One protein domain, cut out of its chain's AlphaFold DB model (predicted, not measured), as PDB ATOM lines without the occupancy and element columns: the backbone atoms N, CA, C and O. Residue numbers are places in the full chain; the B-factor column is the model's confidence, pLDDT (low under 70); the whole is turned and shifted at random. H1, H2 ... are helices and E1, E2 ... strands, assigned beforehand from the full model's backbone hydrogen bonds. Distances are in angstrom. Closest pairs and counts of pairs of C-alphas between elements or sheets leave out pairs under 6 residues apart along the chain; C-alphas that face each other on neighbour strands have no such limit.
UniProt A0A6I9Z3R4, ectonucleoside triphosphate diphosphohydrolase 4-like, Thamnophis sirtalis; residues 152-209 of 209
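Overview. This is residues 152 to 209 of the 209 residues of the protein "ectonucleoside triphosphate diphosphohydrolase 4-like" of Thamnophis sirtalis (UniProt A0A6I9Z3R4). Two separate two-stranded hairpins, E1 with E2 and E3 with E4, follow each other along a flat, open frame, and a single short helix, H1, sits at the end of a long link, away from E1, E2 and E3. The hairpin of E3 and E4 forms an arm whose tip, residues 181 to 186, sticks out. The printed part has 58 residues, with four named strands and then one named helix, in the order E1, E2, E3, E4, H1; each hairpin is an antiparallel sheet of two strands. The class is mixed, helices and strands, with only 26 residues in named elements, under half of those printed. The whole is only just loose, close to extended, with a radius of gyration of the C-alphas of 14.9 A, and spans 40 by 36 by 15 A.

Along the chain. E1 is residues 156 to 160 and measures 13.2 A from first to last C-alpha; it begins with C-alpha 156 at (95.327, 157.457, 89.905). E2 is residues 169 to 173, 13.1 A long. E3 is residues 178 to 181, 10.1 A long, and E4 is residues 186 to 189, 10.2 A long, beginning with C-alpha 186 at (81.521, 136.875, 103.171). H1 is residues 201 to 208, 10.7 A long, and ends with C-alpha 208 at (97.761, 137.633, 106.802).

Arrangement. E1 and E2 are a hairpin, antiparallel, with 145 degrees between their directions. The C-alphas of Val 156 and Lys 173 face each other at 4.4 A, and N 157 and O 172 are within hydrogen-bond range at 2.8 A, as are N 170 and O 159 at 3.0 A. E2 and E3 are apart, though a tight link of four residues joins them. E3 and E4 are the second hairpin, antiparallel, at 175 degrees. The C-alphas of Leu 179 and Ile 188 face each other at 4.5 A; N 178 and O 189 are 2.8 A apart, and N 189 and O 178 3.0 A, both within hydrogen-bond range. E1 is apart from E3 and from E4, and E2 is apart from E4. H1 is apart from E1, E2 and E3. In H1 every O i to N i+4 pair is within hydrogen-bond range.

Size, cuts and confidence. The two C-alphas farthest apart, those of Ser 166 and Gly 183, are 43.6 A apart. The printed part has no cut and ends at Asn 209, the chain's last residue. The link from E4 to H1, 11 residues, is long; that from E1 to E2, eight residues, is short, and that from E3 to E4 is tight. The mean pLDDT of the printed part is 80.0; it is under 70 at residue 152, residues 165 to 168 and residues 201 to 209, of which 201 to 208 belong to H1.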
ATOM      1  N   GLU A 152      93.487 160.571  80.722       64.06
ATOM      2  CA  GLU A 152      93.456 161.766  81.586       64.06
ATOM      3  C   GLU A 152      92.256 161.799  82.559       64.06
ATOM      4  O   GLU A 152      92.296 162.527  83.551       64.06
ATOM      5  N   ASP A 153      91.218 160.994  82.311       73.44
ATOM      6  CA  ASP A 153      89.952 160.993  83.061       73.44
ATOM      7  C   ASP A 153      89.871 159.935  84.184       73.44
ATOM      8  O   ASP A 153      88.838 159.817  84.850       73.44
ATOM      9  N   GLU A 154      90.925 159.147  84.414       80.75
ATOM     10  CA  GLU A 154      90.927 158.082  85.425       80.75
ATOM     11  C   GLU A 154      91.654 158.484  86.715       80.75
ATOM     12  O   GLU A 154      92.765 159.013  86.706       80.75
ATOM     13  N   ASP A 155      91.041 158.174  87.861       87.38
ATOM     14  CA  ASP A 155      91.661 158.402  89.164       87.38
ATOM     15  C   ASP A 155      92.921 157.535  89.311       87.38
ATOM     16  O   ASP A 155      92.861 156.310  89.174       87.38
ATOM     17  N   VAL A 156      94.049 158.148  89.671       90.44
ATOM     18  CA  VAL A 156      95.327 157.457  89.905       90.44
ATOM     19  C   VAL A 156      95.691 157.395  91.388       90.44
ATOM     20  O   VAL A 156      95.232 158.196  92.205       90.44
ATOM     21  N   VAL A 157      96.523 156.422  91.751       91.50
ATOM     22  CA  VAL A 157      97.090 156.250  93.094       91.50
ATOM     23  C   VAL A 157      98.585 155.968  93.016       91.50
ATOM     24  O   VAL A 157      99.050 155.254  92.130       91.50
ATOM     25  N   GLU A 158      99.327 156.515  93.976       90.38
ATOM     26  CA  GLU A 158     100.720 156.151  94.244       90.38
ATOM     27  C   GLU A 158     100.760 154.806  94.971       90.38
ATOM     28  O   GLU A 158     100.122 154.633  96.016       90.38
ATOM     29  N   VAL A 159     101.516 153.859  94.418       89.56
ATOM     30  CA  VAL A 159     101.653 152.499  94.936       89.56
ATOM     31  C   VAL A 159     103.097 152.232  95.322       89.56
ATOM     32  O   VAL A 159     104.014 152.369  94.511       89.56
ATOM     33  N   HIS A 160     103.290 151.786  96.559       88.56
ATOM     34  CA  HIS A 160     104.558 151.254  97.027       88.56
ATOM     35  C   HIS A 160     104.630 149.752  96.738       88.56
ATOM     36  O   HIS A 160     103.835 148.970  97.264       88.56
ATOM     37  N   VAL A 161     105.593 149.341  95.914       85.44
ATOM     38  CA  VAL A 161     105.782 147.929  95.564       85.44
ATOM     39  C   VAL A 161     106.414 147.183  96.751       85.44
ATOM     40  O   VAL A 161     107.525 147.533  97.159       85.44
ATOM     41  N   PRO A 162     105.755 146.148  97.315       82.44
ATOM     42  CA  PRO A 162     106.304 145.405  98.446       82.44
ATOM     43  C   PRO A 162     107.669 144.786  98.121       82.44
ATOM     44  O   PRO A 162     107.820 144.112  97.105       82.44
ATOM     45  N   GLY A 163     108.651 144.984  99.003       74.19
ATOM     46  CA  GLY A 163     110.007 144.442  98.835       74.19
ATOM     47  C   GLY A 163     110.935 145.277  97.945       74.19
ATOM     48  O   GLY A 163     112.074 144.870  97.735       74.19
ATOM     49  N   SER A 164     110.489 146.437  97.450       72.94
ATOM     50  CA  SER A 164     111.365 147.396  96.774       72.94
ATOM     51  C   SER A 164     112.191 148.191  97.795       72.94
ATOM     52  O   SER A 164     111.632 148.879  98.648       72.94
ATOM     53  N   GLU A 165     113.526 148.109  97.721       63.50
ATOM     54  CA  GLU A 165     114.437 148.925  98.548       63.50
ATOM     55  C   GLU A 165     114.465 150.396  98.100       63.50
ATOM     56  O   GLU A 165     114.735 151.298  98.900       63.50
ATOM     57  N   SER A 166     114.152 150.659  96.827       58.69
ATOM     58  CA  SER A 166     113.943 152.008  96.317       58.69
ATOM     59  C   SER A 166     112.535 152.479  96.695       58.69
ATOM     60  O   SER A 166     111.546 151.764  96.517       58.69
ATOM     61  N   LYS A 167     112.419 153.720  97.188       58.28
ATOM     62  CA  LYS A 167     111.140 154.445  97.326       58.28
ATOM     63  C   LYS A 167     110.557 154.825  95.953       58.28
ATOM     64  O   LYS A 167     110.093 155.945  95.767       58.28
ATOM     65  N   GLU A 168     110.662 153.946  94.965       66.81
ATOM     66  CA  GLU A 168     110.073 154.166  93.653       66.81
ATOM     67  C   GLU A 168     108.583 153.868  93.763       66.81
ATOM     68  O   GLU A 168     108.131 152.723  93.775       66.81
ATOM     69  N   GLU A 169     107.827 154.942  93.957       78.44
ATOM     70  CA  GLU A 169     106.376 154.926  93.918       78.44
ATOM     71  C   GLU A 169     105.938 154.830  92.457       78.44
ATOM     72  O   GLU A 169     106.357 155.619  91.607       78.44
ATOM     73  N   VAL A 170     105.101 153.839  92.160       86.94
ATOM     74  CA  VAL A 170     104.493 153.692  90.838       86.94
ATOM     75  C   VAL A 170     103.126 154.346  90.883       86.94
ATOM     76  O   VAL A 170     102.305 154.010  91.735       86.94
ATOM     77  N   VAL A 171     102.859 155.258  89.954       88.69
ATOM     78  CA  VAL A 171     101.526 155.837  89.783       88.69
ATOM     79  C   VAL A 171     100.755 154.984  88.783       88.69
ATOM     80  O   VAL A 171     101.227 154.745  87.673       88.69
ATOM     81  N   ARG A 172      99.577 154.492  89.177       90.44
ATOM     82  CA  ARG A 172      98.689 153.715  88.297       90.44
ATOM     83  C   ARG A 172      97.219 153.972  88.604       90.44
ATOM     84  O   ARG A 172      96.896 154.546  89.643       90.44
ATOM     85  N   LYS A 173      96.329 153.525  87.711       92.50
ATOM     86  CA  LYS A 173      94.872 153.630  87.887       92.50
ATOM     87  C   LYS A 173      94.441 153.035  89.232       92.50
ATOM     88  O   LYS A 173      94.883 151.951  89.621       92.50
ATOM     89  N   ARG A 174      93.558 153.742  89.937       93.50
ATOM     90  CA  ARG A 174      92.976 153.308  91.207       93.50
ATOM     91  C   ARG A 174      92.051 152.125  90.974       93.50
ATOM     92  O   ARG A 174      91.115 152.193  90.176       93.50
ATOM     93  N   THR A 175      92.276 151.057  91.724       95.69
ATOM     94  CA  THR A 175      91.405 149.885  91.694       95.69
ATOM     95  C   THR A 175      90.151 150.095  92.541       95.69
ATOM     96  O   THR A 175      90.061 150.979  93.397       95.69
ATOM     97  N   VAL A 176      89.141 149.274  92.284       95.88
ATOM     98  CA  VAL A 176      87.878 149.248  93.017       95.88
ATOM     99  C   VAL A 176      87.887 148.064  93.980       95.88
ATOM    100  O   VAL A 176      88.257 146.948  93.608       95.88
ATOM    101  N   GLY A 177      87.497 148.311  95.230       96.25
ATOM    102  CA  GLY A 177      87.285 147.263  96.226       96.25
ATOM    103  C   GLY A 177      85.967 146.523  96.004       96.25
ATOM    104  O   GLY A 177      85.023 147.064  95.432       96.25
ATOM    105  N   ILE A 178      85.890 145.290  96.490       95.69
ATOM    106  CA  ILE A 178      84.691 144.457  96.424       95.69
ATOM    107  C   ILE A 178      84.242 144.011  97.809       95.69
ATOM    108  O   ILE A 178      85.050 143.838  98.724       95.69
ATOM    109  N   LEU A 179      82.940 143.771  97.919       93.88
ATOM    110  CA  LEU A 179      82.309 143.103  99.044       93.88
ATOM    111  C   LEU A 179      81.326 142.081  98.472       93.88
ATOM    112  O   LEU A 179      80.385 142.460  97.775       93.88
ATOM    113  N   ASP A 180      81.564 140.803  98.747       87.06
ATOM    114  CA  ASP A 180      80.725 139.691  98.299       87.06
ATOM    115  C   ASP A 180      80.151 138.953  99.510       87.06
ATOM    116  O   ASP A 180      80.876 138.590 100.435       87.06
ATOM    117  N   MET A 181      78.835 138.754  99.511       86.38
ATOM    118  CA  MET A 181      78.107 138.030 100.550       86.38
ATOM    119  C   MET A 181      77.544 136.752  99.937       86.38
ATOM    120  O   MET A 181      76.424 136.723  99.420       86.38
ATOM    121  N   GLY A 182      78.351 135.695  99.988       75.12
ATOM    122  CA  GLY A 182      77.973 134.366  99.539       75.12
ATOM    123  C   GLY A 182      77.034 133.656 100.518       75.12
ATOM    124  O   GLY A 182      76.685 134.150 101.587       75.12
ATOM    125  N   GLY A 183      76.628 132.436 100.159       73.12
ATOM    126  CA  GLY A 183      75.709 131.650 100.992       73.12
ATOM    127  C   GLY A 183      76.324 131.118 102.294       73.12
ATOM    128  O   GLY A 183      75.591 130.825 103.230       73.12
ATOM    129  N   VAL A 184      77.652 130.964 102.343       73.94
ATOM    130  CA  VAL A 184      78.380 130.358 103.479       73.94
ATOM    131  C   VAL A 184      79.508 131.262 103.991       73.94
ATOM    132  O   VAL A 184      79.928 131.130 105.136       73.94
ATOM    133  N   SER A 185      80.003 132.191 103.172       78.38
ATOM    134  CA  SER A 185      81.085 133.110 103.532       78.38
ATOM    135  C   SER A 185      80.827 134.507 102.988       78.38
ATOM    136  O   SER A 185      80.132 134.663 101.986       78.38
ATOM    137  N   THR A 186      81.440 135.492 103.640       86.62
ATOM    138  CA  THR A 186      81.521 136.875 103.171       86.62
ATOM    139  C   THR A 186      82.982 137.221 102.932       86.62
ATOM    140  O   THR A 186      83.842 136.885 103.749       86.62
ATOM    141  N   GLN A 187      83.256 137.912 101.835       90.38
ATOM    142  CA  GLN A 187      84.582 138.345 101.438       90.38
ATOM    143  C   GLN A 187      84.594 139.859 101.234       90.38
ATOM    144  O   GLN A 187      83.691 140.427 100.623       90.38
ATOM    145  N   ILE A 188      85.650 140.509 101.717       93.88
ATOM    146  CA  ILE A 188      85.994 141.890 101.385       93.88
ATOM    147  C   ILE A 188      87.416 141.892 100.829       93.88
ATOM    148  O   ILE A 188      88.312 141.292 101.423       93.88
ATOM    149  N   ALA A 189      87.620 142.528  99.679       95.31
ATOM    150  CA  ALA A 189      88.934 142.612  99.053       95.31
ATOM    151  C   ALA A 189      89.138 143.990  98.425       95.31
ATOM    152  O   ALA A 189      88.301 144.474  97.665       95.31
ATOM    153  N   TYR A 190      90.255 144.627  98.758       95.12
ATOM    154  CA  TYR A 190      90.656 145.920  98.222       95.12
ATOM    155  C   TYR A 190      92.181 146.011  98.177       95.12
ATOM    156  O   TYR A 190      92.881 145.326  98.925       95.12
ATOM    157  N   GLU A 191      92.695 146.850  97.283       94.81
ATOM    158  CA  GLU A 191      94.125 147.126  97.193       94.81
ATOM    159  C   GLU A 191      94.602 147.948  98.388       94.81
ATOM    160  O   GLU A 191      93.943 148.897  98.816       94.81
ATOM    161  N   VAL A 192      95.791 147.619  98.886       93.38
ATOM    162  CA  VAL A 192      96.490 148.398  99.905       93.38
ATOM    163  C   VAL A 192      97.700 149.065  99.238       93.38
ATOM    164  O   VAL A 192      98.752 148.436  99.139       93.38
ATOM    165  N   PRO A 193      97.565 150.302  98.722       87.75
ATOM    166  CA  PRO A 193      98.581 150.906  97.856       87.75
ATOM    167  C   PRO A 193      99.809 151.419  98.619       87.75
ATOM    168  O   PRO A 193     100.892 151.523  98.054       87.75
ATOM    169  N   LYS A 194      99.667 151.738  99.911       86.56
ATOM    170  CA  LYS A 194     100.755 152.251 100.755       86.56
ATOM    171  C   LYS A 194     101.249 151.183 101.720       86.56
ATOM    172  O   LYS A 194     100.476 150.332 102.155       86.56
ATOM    173  N   THR A 195     102.520 151.274 102.105       81.19
ATOM    174  CA  THR A 195     103.114 150.389 103.113       81.19
ATOM    175  C   THR A 195     102.336 150.468 104.418       81.19
ATOM    176  O   THR A 195     102.128 151.549 104.971       81.19
ATOM    177  N   VAL A 196     101.927 149.310 104.926       79.62
ATOM    178  CA  VAL A 196     101.281 149.201 106.231       79.62
ATOM    179  C   VAL A 196     102.354 148.989 107.287       79.62
ATOM    180  O   VAL A 196     103.145 148.053 107.197       79.62
ATOM    181  N   SER A 197     102.377 149.847 108.303       75.06
ATOM    182  CA  SER A 197     103.160 149.618 109.514       75.06
ATOM    183  C   SER A 197     102.297 148.907 110.552       75.06
ATOM    184  O   SER A 197     101.283 149.456 110.989       75.06
ATOM    185  N   PHE A 198     102.704 147.713 110.974       71.88
ATOM    186  CA  PHE A 198     102.078 147.003 112.089       71.88
ATOM    187  C   PHE A 198     102.795 147.349 113.397       71.88
ATOM    188  O   PHE A 198     104.014 147.514 113.411       71.88
ATOM    189  N   ALA A 199     102.057 147.457 114.507       70.94
ATOM    190  CA  ALA A 199     102.669 147.754 115.804       70.94
ATOM    191  C   ALA A 199     103.391 146.530 116.403       70.94
ATOM    192  O   ALA A 199     104.222 146.684 117.297       70.94
ATOM    193  N   SER A 200     103.097 145.318 115.914       72.62
ATOM    194  CA  SER A 200     103.798 144.085 116.282       72.62
ATOM    195  C   SER A 200     103.745 143.025 115.174       72.62
ATOM    196  O   SER A 200     102.840 143.025 114.338       72.62
ATOM    197  N   SER A 201     104.681 142.072 115.209       68.00
ATOM    198  CA  SER A 201     104.714 140.914 114.300       68.00
ATOM    199  C   SER A 201     103.488 140.004 114.441       68.00
ATOM    200  O   SER A 201     103.027 139.432 113.460       68.00
ATOM    201  N   GLN A 202     102.905 139.921 115.642       67.06
ATOM    202  CA  GLN A 202     101.664 139.176 115.881       67.06
ATOM    203  C   GLN A 202     100.463 139.816 115.172       67.06
ATOM    204  O   GLN A 202      99.613 139.105 114.648       67.06
ATOM    205  N   GLN A 203     100.388 141.150 115.117       66.50
ATOM    206  CA  GLN A 203      99.333 141.835 114.361       66.50
ATOM    207  C   GLN A 203      99.484 141.636 112.853       66.50
ATOM    208  O   GLN A 203      98.484 141.510 112.153       66.50
ATOM    209  N   GLU A 204     100.719 141.585 112.360       68.56
ATOM    210  CA  GLU A 204     100.997 141.291 110.956       68.56
ATOM    211  C   GLU A 204     100.574 139.860 110.585       68.56
ATOM    212  O   GLU A 204      99.981 139.642 109.532       68.56
ATOM    213  N   GLU A 205     100.836 138.882 111.452       64.56
ATOM    214  CA  GLU A 205     100.464 137.483 111.221       64.56
ATOM    215  C   GLU A 205      98.941 137.277 111.257       64.56
ATOM    216  O   GLU A 205      98.389 136.576 110.409       64.56
ATOM    217  N   VAL A 206      98.241 137.969 112.161       66.75
ATOM    218  CA  VAL A 206      96.769 137.994 112.196       66.75
ATOM    219  C   VAL A 206      96.186 138.668 110.951       66.75
ATOM    220  O   VAL A 206      95.167 138.214 110.453       66.75
ATOM    221  N   ALA A 207      96.830 139.705 110.410       60.31
ATOM    222  CA  ALA A 207      96.380 140.374 109.186       60.31
ATOM    223  C   ALA A 207      96.622 139.554 107.899       60.31
ATOM    224  O   ALA A 207      96.070 139.884 106.849       60.31
ATOM    225  N   LYS A 208      97.467 138.513 107.949       59.97
ATOM    226  CA  LYS A 208      97.761 137.633 106.802       59.97
ATOM    227  C   LYS A 208      96.735 136.504 106.621       59.97
ATOM    228  O   LYS A 208      96.623 136.008 105.489       59.97
ATOM    229  N   ASN A 209      96.034 136.129 107.696       44.03
ATOM    230  CA  ASN A 209      95.049 135.038 107.778       44.03
ATOM    231  C   ASN A 209      93.617 135.529 107.551       44.03
ATOM    232  O   ASN A 209      92.839 134.746 106.961       44.03
TER     233      ASN A 209